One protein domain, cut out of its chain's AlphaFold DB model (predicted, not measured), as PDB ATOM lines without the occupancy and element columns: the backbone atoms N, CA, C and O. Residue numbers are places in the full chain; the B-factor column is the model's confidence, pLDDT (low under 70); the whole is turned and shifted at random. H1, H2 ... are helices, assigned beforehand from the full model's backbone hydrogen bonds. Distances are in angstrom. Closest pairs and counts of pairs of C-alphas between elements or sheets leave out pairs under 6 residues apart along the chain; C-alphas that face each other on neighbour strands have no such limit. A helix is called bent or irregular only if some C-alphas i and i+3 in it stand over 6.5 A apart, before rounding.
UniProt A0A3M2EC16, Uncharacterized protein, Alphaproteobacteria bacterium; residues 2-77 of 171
ATOM      1  N   ALA A   2      65.441 -31.549  45.115       45.31
ATOM      2  CA  ALA A   2      64.195 -30.775  44.960       45.31
ATOM      3  C   ALA A   2      64.016 -30.048  43.601       45.31
ATOM      4  O   ALA A   2      62.891 -29.912  43.126       45.31
ATOM      5  N   GLY A   3      65.106 -29.657  42.923       44.19
ATOM      6  CA  GLY A   3      65.037 -28.988  41.611       44.19
ATOM      7  C   GLY A   3      64.515 -29.863  40.459       44.19
ATOM      8  O   GLY A   3      64.006 -29.337  39.473       44.19
ATOM      9  N   LYS A   4      64.587 -31.201  40.580       48.91
ATOM     10  CA  LYS A   4      64.005 -32.125  39.588       48.91
ATOM     11  C   LYS A   4      62.493 -32.279  39.767       48.91
ATOM     12  O   LYS A   4      61.780 -32.397  38.779       48.91
ATOM     13  N   PHE A   5      62.011 -32.207  41.009       48.91
ATOM     14  CA  PHE A   5      60.583 -32.276  41.319       48.91
ATOM     15  C   PHE A   5      59.849 -31.036  40.800       48.91
ATOM     16  O   PHE A   5      58.856 -31.173  40.098       48.91
ATOM     17  N   LEU A   6      60.371 -29.824  41.033       49.53
ATOM     18  CA  LEU A   6      59.697 -28.617  40.542       49.53
ATOM     19  C   LEU A   6      59.622 -28.577  39.008       49.53
ATOM     20  O   LEU A   6      58.571 -28.260  38.472       49.53
ATOM     21  N   LYS A   7      60.683 -28.988  38.297       54.62
ATOM     22  CA  LYS A   7      60.656 -29.107  36.826       54.62
ATOM     23  C   LYS A   7      59.621 -30.121  36.322       54.62
ATOM     24  O   LYS A   7      59.022 -29.881  35.280       54.62
ATOM     25  N   ALA A   8      59.393 -31.215  37.051       56.72
ATOM     26  CA  ALA A   8      58.432 -32.246  36.658       56.72
ATOM     27  C   ALA A   8      56.967 -31.792  36.797       56.72
ATOM     28  O   ALA A   8      56.132 -32.191  35.990       56.72
ATOM     29  N   TYR A   9      56.658 -30.931  37.776       55.09
ATOM     30  CA  TYR A   9      55.288 -30.465  38.039       55.09
ATOM     31  C   TYR A   9      54.988 -29.043  37.533       55.09
ATOM     32  O   TYR A   9      53.818 -28.687  37.400       55.09
ATOM     33  N   LEU A  10      56.004 -28.246  37.170       63.22
ATOM     34  CA  LEU A  10      55.794 -26.944  36.522       63.22
ATOM     35  C   LEU A  10      55.076 -27.105  35.178       63.22
ATOM     36  O   LEU A  10      54.193 -26.320  34.855       63.22
ATOM     37  N   TRP A  11      55.450 -28.136  34.414       62.62
ATOM     38  CA  TRP A  11      54.881 -28.422  33.101       62.62
ATOM     39  C   TRP A  11      53.372 -28.707  33.142       62.62
ATOM     40  O   TRP A  11      52.653 -28.033  32.413       62.62
ATOM     41  N   PRO A  12      52.837 -29.612  33.989       65.19
ATOM     42  CA  PRO A  12      51.394 -29.848  34.043       65.19
ATOM     43  C   PRO A  12      50.599 -28.638  34.549       65.19
ATOM     44  O   PRO A  12      49.530 -28.362  34.016       65.19
ATOM     45  N   ILE A  13      51.117 -27.865  35.512       68.81
ATOM     46  CA  ILE A  13      50.442 -26.640  35.980       68.81
ATOM     47  C   ILE A  13      50.439 -25.573  34.879       68.81
ATOM     48  O   ILE A  13      49.400 -24.972  34.608       68.81
ATOM     49  N   ALA A  14      51.576 -25.369  34.208       70.50
ATOM     50  CA  ALA A  14      51.679 -24.463  33.071       70.50
ATOM     51  C   ALA A  14      50.808 -24.928  31.898       70.50
ATOM     52  O   ALA A  14      50.215 -24.090  31.235       70.50
ATOM     53  N   ALA A  15      50.670 -26.236  31.673       67.62
ATOM     54  CA  ALA A  15      49.808 -26.803  30.642       67.62
ATOM     55  C   ALA A  15      48.321 -26.615  30.965       67.62
ATOM     56  O   ALA A  15      47.563 -26.267  30.069       67.62
ATOM     57  N   ILE A  16      47.899 -26.772  32.226       77.00
ATOM     58  CA  ILE A  16      46.517 -26.490  32.652       77.00
ATOM     59  C   ILE A  16      46.226 -24.993  32.537       77.00
ATOM     60  O   ILE A  16      45.210 -24.607  31.967       77.00
ATOM     61  N   ALA A  17      47.129 -24.138  33.022       76.38
ATOM     62  CA  ALA A  17      46.979 -22.690  32.911       76.38
ATOM     63  C   ALA A  17      46.967 -22.235  31.443       76.38
ATOM     64  O   ALA A  17      46.098 -21.463  31.050       76.38
ATOM     65  N   ALA A  18      47.874 -22.754  30.612       73.81
ATOM     66  CA  ALA A  18      47.912 -22.480  29.180       73.81
ATOM     67  C   ALA A  18      46.667 -23.018  28.474       73.81
ATOM     68  O   ALA A  18      46.116 -22.315  27.642       73.81
ATOM     69  N   TYR A  19      46.173 -24.205  28.827       75.69
ATOM     70  CA  TYR A  19      44.932 -24.752  28.281       75.69
ATOM     71  C   TYR A  19      43.732 -23.869  28.624       75.69
ATOM     72  O   TYR A  19      42.943 -23.552  27.743       75.69
ATOM     73  N   VAL A  20      43.620 -23.405  29.872       71.75
ATOM     74  CA  VAL A  20      42.556 -22.481  30.295       71.75
ATOM     75  C   VAL A  20      42.678 -21.139  29.570       71.75
ATOM     76  O   VAL A  20      41.682 -20.628  29.069       71.75
ATOM     77  N   LEU A  21      43.887 -20.586  29.449       73.31
ATOM     78  CA  LEU A  21      44.130 -19.330  28.734       73.31
ATOM     79  C   LEU A  21      43.866 -19.456  27.228       73.31
ATOM     80  O   LEU A  21      43.262 -18.561  26.646       73.31
ATOM     81  N   VAL A  22      44.258 -20.569  26.605       72.19
ATOM     82  CA  VAL A  22      43.979 -20.879  25.196       72.19
ATOM     83  C   VAL A  22      42.486 -21.111  24.995       72.19
ATOM     84  O   VAL A  22      41.926 -20.569  24.054       72.19
ATOM     85  N   ALA A  23      41.801 -21.822  25.890       63.03
ATOM     86  CA  ALA A  23      40.350 -21.994  25.832       63.03
ATOM     87  C   ALA A  23      39.618 -20.644  25.939       63.03
ATOM     88  O   ALA A  23      38.718 -20.371  25.148       63.03
ATOM     89  N   ILE A  24      40.054 -19.756  26.840       64.62
ATOM     90  CA  ILE A  24      39.524 -18.389  26.960       64.62
ATOM     91  C   ILE A  24      39.836 -17.557  25.708       64.62
ATOM     92  O   ILE A  24      38.967 -16.831  25.231       64.62
ATOM     93  N   ALA A  25      41.041 -17.666  25.147       70.00
ATOM     94  CA  ALA A  25      41.435 -16.933  23.946       70.00
ATOM     95  C   ALA A  25      40.694 -17.419  22.690       70.00
ATOM     96  O   ALA A  25      40.344 -16.615  21.830       70.00
ATOM     97  N   TRP A  26      40.429 -18.724  22.587       66.56
ATOM     98  CA  TRP A  26      39.878 -19.353  21.386       66.56
ATOM     99  C   TRP A  26      38.345 -19.384  21.380       66.56
ATOM    100  O   TRP A  26      37.736 -19.263  20.325       66.56
ATOM    101  N   HIS A  27      37.716 -19.532  22.551       65.44
ATOM    102  CA  HIS A  27      36.251 -19.553  22.708       65.44
ATOM    103  C   HIS A  27      35.698 -18.227  23.271       65.44
ATOM    104  O   HIS A  27      34.486 -18.052  23.424       65.44
ATOM    105  N   GLY A  28      36.586 -17.272  23.569       67.25
ATOM    106  CA  GLY A  28      36.261 -15.923  24.014       67.25
ATOM    107  C   GLY A  28      35.611 -15.849  25.399       67.25
ATOM    108  O   GLY A  28      35.555 -16.806  26.176       67.25
ATOM    109  N   TRP A  29      35.031 -14.680  25.689       64.50
ATOM    110  CA  TRP A  29      34.285 -14.391  26.924       64.50
ATOM    111  C   TRP A  29      33.083 -15.334  27.156       64.50
ATOM    112  O   TRP A  29      32.563 -15.433  28.270       64.50
ATOM    113  N   GLY A  30      32.640 -16.049  26.114       60.25
ATOM    114  CA  GLY A  30      31.577 -17.053  26.179       60.25
ATOM    115  C   GLY A  30      31.951 -18.275  27.018       60.25
ATOM    116  O   GLY A  30      31.119 -18.738  27.792       60.25
ATOM    117  N   TYR A  31      33.204 -18.738  26.949       62.53
ATOM    118  CA  TYR A  31      33.686 -19.841  27.788       62.53
ATOM    119  C   TYR A  31      33.772 -19.429  29.259       62.53
ATOM    120  O   TYR A  31      33.312 -20.163  30.123       62.53
ATOM    121  N   ALA A  32      34.254 -18.215  29.547       63.88
ATOM    122  CA  ALA A  32      34.256 -17.672  30.905       63.88
ATOM    123  C   ALA A  32      32.829 -17.535  31.472       63.88
ATOM    124  O   ALA A  32      32.590 -17.905  32.619       63.88
ATOM    125  N   ARG A  33      31.854 -17.076  30.667       65.44
ATOM    126  CA  ARG A  33      30.429 -17.059  31.056       65.44
ATOM    127  C   ARG A  33      29.836 -18.453  31.246       65.44
ATOM    128  O   ARG A  33      29.025 -18.630  32.146       65.44
ATOM    129  N   ALA A  34      30.190 -19.416  30.398       66.00
ATOM    130  CA  ALA A  34      29.729 -20.795  30.527       66.00
ATOM    131  C   ALA A  34      30.287 -21.431  31.805       66.00
ATOM    132  O   ALA A  34      29.526 -22.003  32.575       66.00
ATOM    133  N   LEU A  35      31.578 -21.231  32.083       68.69
ATOM    134  CA  LEU A  35      32.223 -21.636  33.329       68.69
ATOM    135  C   LEU A  35      31.511 -21.016  34.541       68.69
ATOM    136  O   LEU A  35      31.178 -21.725  35.482       68.69
ATOM    137  N   TRP A  36      31.197 -19.719  34.479       71.50
ATOM    138  CA  TRP A  36      30.408 -19.029  35.503       71.50
ATOM    139  C   TRP A  36      29.007 -19.618  35.685       71.50
ATOM    140  O   TRP A  36      28.562 -19.764  36.814       71.50
ATOM    141  N   ARG A  37      28.321 -19.997  34.601       71.19
ATOM    142  CA  ARG A  37      27.003 -20.651  34.671       71.19
ATOM    143  C   ARG A  37      27.066 -22.052  35.275       71.19
ATOM    144  O   ARG A  37      26.158 -22.422  36.008       71.19
ATOM    145  N   PHE A  38      28.121 -22.819  35.000       69.12
ATOM    146  CA  PHE A  38      28.336 -24.114  35.654       69.12
ATOM    147  C   PHE A  38      28.639 -23.948  37.147       69.12
ATOM    148  O   PHE A  38      28.114 -24.701  37.959       69.12
ATOM    149  N   LEU A  39      29.401 -22.912  37.514       70.38
ATOM    150  CA  LEU A  39      29.665 -22.546  38.908       70.38
ATOM    151  C   LEU A  39      28.438 -21.975  39.642       70.38
ATOM    152  O   LEU A  39      28.471 -21.891  40.862       70.38
ATOM    153  N   ASP A  40      27.374 -21.585  38.942       75.31
ATOM    154  CA  ASP A  40      26.122 -21.094  39.544       75.31
ATOM    155  C   ASP A  40      25.051 -22.201  39.644       75.31
ATOM    156  O   ASP A  40      23.979 -21.994  40.203       75.31
ATOM    157  N   SER A  41      25.329 -23.403  39.115       80.62
ATOM    158  CA  SER A  41      24.409 -24.544  39.164       80.62
ATOM    159  C   SER A  41      24.561 -25.340  40.470       80.62
ATOM    160  O   SER A  41      25.620 -25.934  40.703       80.62
ATOM    161  N   PRO A  42      23.510 -25.441  41.310       77.62
ATOM    162  CA  PRO A  42      23.549 -26.236  42.541       77.62
ATOM    163  C   PRO A  42      23.776 -27.734  42.291       77.62
ATOM    164  O   PRO A  42      24.442 -28.399  43.080       77.62
ATOM    165  N   GLU A  43      23.251 -28.261  41.181       82.12
ATOM    166  CA  GLU A  43      23.392 -29.669  40.780       82.12
ATOM    167  C   GLU A  43      24.848 -29.995  40.437       82.12
ATOM    168  O   GLU A  43      25.393 -31.005  40.881       82.12
ATOM    169  N   TRP A  44      25.520 -29.078  39.735       80.50
ATOM    170  CA  TRP A  44      26.936 -29.224  39.419       80.50
ATOM    171  C   TRP A  44      27.792 -29.257  40.688       80.50
ATOM    172  O   TRP A  44      28.689 -30.096  40.805       80.50
ATOM    173  N   TRP A  45      27.494 -28.394  41.666       77.56
ATOM    174  CA  TRP A  45      28.160 -28.431  42.966       77.56
ATOM    175  C   TRP A  45      27.896 -29.742  43.699       77.56
ATOM    176  O   TRP A  45      28.846 -30.326  44.217       77.56
ATOM    177  N   ALA A  46      26.665 -30.250  43.715       77.94
ATOM    178  CA  ALA A  46      26.353 -31.519  44.374       77.94
ATOM    179  C   ALA A  46      27.213 -32.684  43.842       77.94
ATOM    180  O   ALA A  46      27.688 -33.505  44.626       77.94
ATOM    181  N   GLU A  47      27.486 -32.708  42.536       77.88
ATOM    182  CA  GLU A  47      28.297 -33.749  41.893       77.88
ATOM    183  C   GLU A  47      29.813 -33.512  42.014       77.88
ATOM    184  O   GLU A  47      30.588 -34.464  42.121       77.88
ATOM    185  N   ASN A  48      30.258 -32.251  42.028       76.69
ATOM    186  CA  ASN A  48      31.676 -31.897  41.882       76.69
ATOM    187  C   ASN A  48      32.316 -31.296  43.144       76.69
ATOM    188  O   ASN A  48      33.518 -31.027  43.142       76.69
ATOM    189  N   THR A  49      31.570 -31.121  44.242       74.62
ATOM    190  CA  THR A  49      32.072 -30.501  45.488       74.62
ATOM    191  C   THR A  49      33.362 -31.157  45.977       74.62
ATOM    192  O   THR A  49      34.336 -30.463  46.266       74.62
ATOM    193  N   TYR A  50      33.425 -32.491  46.011       67.56
ATOM    194  CA  TYR A  50      34.632 -33.199  46.451       67.56
ATOM    195  C   TYR A  50      35.833 -32.955  45.531       67.56
ATOM    196  O   TYR A  50      36.952 -32.788  46.018       67.56
ATOM    197  N   ALA A  51      35.610 -32.879  44.216       73.88
ATOM    198  CA  ALA A  51      36.659 -32.580  43.248       73.88
ATOM    199  C   ALA A  51      37.178 -31.142  43.409       73.88
ATOM    200  O   ALA A  51      38.390 -30.923  43.384       73.88
ATOM    201  N   VAL A  52      36.288 -30.172  43.654       70.50
ATOM    202  CA  VAL A  52      36.669 -28.773  43.908       70.50
ATOM    203  C   VAL A  52      37.422 -28.628  45.231       70.50
ATOM    204  O   VAL A  52      38.436 -27.927  45.279       70.50
ATOM    205  N   ILE A  53      36.991 -29.316  46.295       71.25
ATOM    206  CA  ILE A  53      37.706 -29.332  47.581       71.25
ATOM    207  C   ILE A  53      39.111 -29.908  47.389       71.25
ATOM    208  O   ILE A  53      40.091 -29.281  47.791       71.25
ATOM    209  N   LEU A  54      39.228 -31.060  46.723       71.81
ATOM    210  CA  LEU A  54      40.518 -31.700  46.465       71.81
ATOM    211  C   LEU A  54      41.432 -30.803  45.621       71.81
ATOM    212  O   LEU A  54      42.605 -30.631  45.954       71.81
ATOM    213  N   PHE A  55      40.892 -30.188  44.568       78.25
ATOM    214  CA  PHE A  55      41.623 -29.235  43.739       78.25
ATOM    215  C   PHE A  55      42.101 -28.028  44.552       78.25
ATOM    216  O   PHE A  55      43.259 -27.640  44.440       78.25
ATOM    217  N   THR A  56      41.248 -27.466  45.408       73.56
ATOM    218  CA  THR A  56      41.589 -26.310  46.252       73.56
ATOM    219  C   THR A  56      42.698 -26.653  47.242       73.56
ATOM    220  O   THR A  56      43.646 -25.882  47.396       73.56
ATOM    221  N   VAL A  57      42.636 -27.831  47.870       76.00
ATOM    222  CA  VAL A  57      43.694 -28.320  48.768       76.00
ATOM    223  C   VAL A  57      45.006 -28.498  48.003       76.00
ATOM    224  O   VAL A  57      46.044 -28.007  48.448       76.00
ATOM    225  N   LEU A  58      44.975 -29.139  46.830       74.94
ATOM    226  CA  LEU A  58      46.162 -29.330  45.993       74.94
ATOM    227  C   LEU A  58      46.758 -27.998  45.526       74.94
ATOM    228  O   LEU A  58      47.967 -27.795  45.638       74.94
ATOM    229  N   ALA A  59      45.921 -27.067  45.064       76.12
ATOM    230  CA  ALA A  59      46.340 -25.727  44.674       76.12
ATOM    231  C   ALA A  59      46.981 -24.984  45.856       76.12
ATOM    232  O   ALA A  59      48.062 -24.416  45.711       76.12
ATOM    233  N   GLY A  60      46.375 -25.057  47.045       75.44
ATOM    234  CA  GLY A  60      46.924 -24.476  48.270       75.44
ATOM    235  C   GLY A  60      48.297 -25.045  48.637       75.44
ATOM    236  O   GLY A  60      49.218 -24.285  48.944       75.44
ATOM    237  N   VAL A  61      48.476 -26.368  48.543       81.12
ATOM    238  CA  VAL A  61      49.769 -27.032  48.786       81.12
ATOM    239  C   VAL A  61      50.824 -26.567  47.783       81.12
ATOM    240  O   VAL A  61      51.930 -26.202  48.183       81.12
ATOM    241  N   VAL A  62      50.488 -26.526  46.491       75.12
ATOM    242  CA  VAL A  62      51.399 -26.064  45.433       75.12
ATOM    243  C   VAL A  62      51.823 -24.614  45.664       75.12
ATOM    244  O   VAL A  62      53.017 -24.316  45.619       75.12
ATOM    245  N   VAL A  63      50.876 -23.721  45.965       78.06
ATOM    246  CA  VAL A  63      51.159 -22.306  46.258       78.06
ATOM    247  C   VAL A  63      52.054 -22.175  47.491       78.06
ATOM    248  O   VAL A  63      53.019 -21.412  47.465       78.06
ATOM    249  N   ASN A  64      51.801 -22.950  48.548       77.75
ATOM    250  CA  ASN A  64      52.628 -22.936  49.754       77.75
ATOM    251  C   ASN A  64      54.068 -23.396  49.470       77.75
ATOM    252  O   ASN A  64      55.027 -22.754  49.904       77.75
ATOM    253  N   ILE A  65      54.233 -24.473  48.695       77.81
ATOM    254  CA  ILE A  65      55.550 -24.972  48.280       77.81
ATOM    255  C   ILE A  65      56.275 -23.920  47.435       77.81
ATOM    256  O   ILE A  65      57.444 -23.637  47.699       77.81
ATOM    257  N   ALA A  66      55.591 -23.316  46.462       73.62
ATOM    258  CA  ALA A  66      56.161 -22.271  45.615       73.62
ATOM    259  C   ALA A  66      56.598 -21.049  46.438       73.62
ATOM    260  O   ALA A  66      57.708 -20.551  46.255       73.62
ATOM    261  N   ALA A  67      55.780 -20.611  47.400       74.12
ATOM    262  CA  ALA A  67      56.118 -19.514  48.303       74.12
ATOM    263  C   ALA A  67      57.360 -19.831  49.153       74.12
ATOM    264  O   ALA A  67      58.279 -19.016  49.232       74.12
ATOM    265  N   ARG A  68      57.442 -21.039  49.727       80.50
ATOM    266  CA  ARG A  68      58.619 -21.485  50.495       80.50
ATOM    267  C   ARG A  68      59.877 -21.563  49.636       80.50
ATOM    268  O   ARG A  68      60.959 -21.224  50.103       80.50
ATOM    269  N   GLN A  69      59.759 -22.016  48.392       78.19
ATOM    270  CA  GLN A  69      60.898 -22.061  47.478       78.19
ATOM    271  C   GLN A  69      61.355 -20.672  47.059       78.19
ATOM    272  O   GLN A  69      62.556 -20.427  47.028       78.19
ATOM    273  N   ARG A  70      60.421 -19.752  46.807       78.00
ATOM    274  CA  ARG A  70      60.750 -18.353  46.546       78.00
ATOM    275  C   ARG A  70      61.511 -17.740  47.719       78.00
ATOM    276  O   ARG A  70      62.570 -17.170  47.503       78.00
ATOM    277  N   GLN A  71      61.040 -17.951  48.949       80.81
ATOM    278  CA  GLN A  71      61.754 -17.505  50.149       80.81
ATOM    279  C   GLN A  71      63.163 -18.103  50.240       80.81
ATOM    280  O   GLN A  71      64.101 -17.394  50.577       80.81
ATOM    281  N   ARG A  72      63.339 -19.390  49.914       84.06
ATOM    282  CA  ARG A  72      64.670 -20.019  49.899       84.06
ATOM    283  C   ARG A  72      65.582 -19.420  48.837       84.06
ATOM    284  O   ARG A  72      66.715 -19.097  49.156       84.06
ATOM    285  N   HIS A  73      65.096 -19.230  47.615       83.19
ATOM    286  CA  HIS A  73      65.882 -18.608  46.548       83.19
ATOM    287  C   HIS A  73      66.236 -17.150  46.849       83.19
ATOM    288  O   HIS A  73      67.322 -16.703  46.500       83.19
ATOM    289  N   GLU A  74      65.350 -16.418  47.525       83.50
ATOM    290  CA  GLU A  74      65.636 -15.059  47.987       83.50
ATOM    291  C   GLU A  74      66.694 -15.038  49.103       83.50
ATOM    292  O   GLU A  74      67.430 -14.063  49.202       83.50
ATOM    293  N   ARG A  75      66.802 -16.095  49.921       87.94
ATOM    294  CA  ARG A  75      67.778 -16.209  51.022       87.94
ATOM    295  C   ARG A  75      69.132 -16.773  50.601       87.94
ATOM    296  O   ARG A  75      70.157 -16.326  51.100       87.94
ATOM    297  N   GLU A  76      69.142 -17.716  49.666       88.31
ATOM    298  CA  GLU A  76      70.322 -18.446  49.185       88.31
ATOM    299  C   GLU A  76      71.563 -17.583  48.856       88.31
ATOM    300  O   GLU A  76      72.669 -18.020  49.198       88.31
ATOM    301  N   PRO A  77      71.450 -16.382  48.241       87.25
ATOM    302  CA  PRO A  77      72.623 -15.537  47.989       87.25
ATOM    303  C   PRO A  77      73.197 -14.873  49.255       87.25
ATOM    304  O   PRO A  77      74.372 -14.500  49.265       87.25
TER     305      PRO A  77
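AT A GLANCE: This is residues 2 to 77 of the 171 residues of an uncharacterized protein of Alphaproteobacteria bacterium (UniProt A0A3M2EC16). Three helices make an open, triangular frame with an empty middle: two long arms, H1 and H3, are joined at one end by the short H2, and the first part of H1 comes near H3. The 76 printed residues hold three named helices, in the order H1, H2, H3, and no named strand, an all-helix class. The whole is loose, with a radius of gyration of the C-alphas of 16.4 A, and spans 49 by 29 by 19 A.

IN THESE COORDINATES: H1, residues 2 to 27, begins at C-alpha (64.195, -30.775, 44.960) and is 37.4 A long. H2, residues 29 to 39, is 15.2 A long. H3, residues 42 to 75, is 46.1 A long and ends at C-alpha (67.778, -16.209, 51.022); it is irregular, with C-alphas 47 and 50 7.8 A apart, and has a kink of 64 degrees near residue 49.

HOW THE PARTS SIT: H1, with residues 23 to 24 alone, and H2 only just touch, only at the corner, with 3 pairs of C-alphas within 8 A, the closest Ile 24 and Tyr 31, 6.1 A. H2 and H3 are close but not clearly touching; their closest C-alphas, Phe 38 and Trp 44, are 6.5 A apart. H1 and H3 are near each other. Every O i to N i+4 pair is within hydrogen-bond range in H2, 19 of 22 in H1 and 28 of 30 in H3.

THE WHOLE: The C-alphas farthest apart, Glu 43 and Pro 77, are 51.7 A apart. The printed part has no cut, and both links are tight. Confidence is low, under 70, in 27 residues, among them 2 to 13 and 26 to 35.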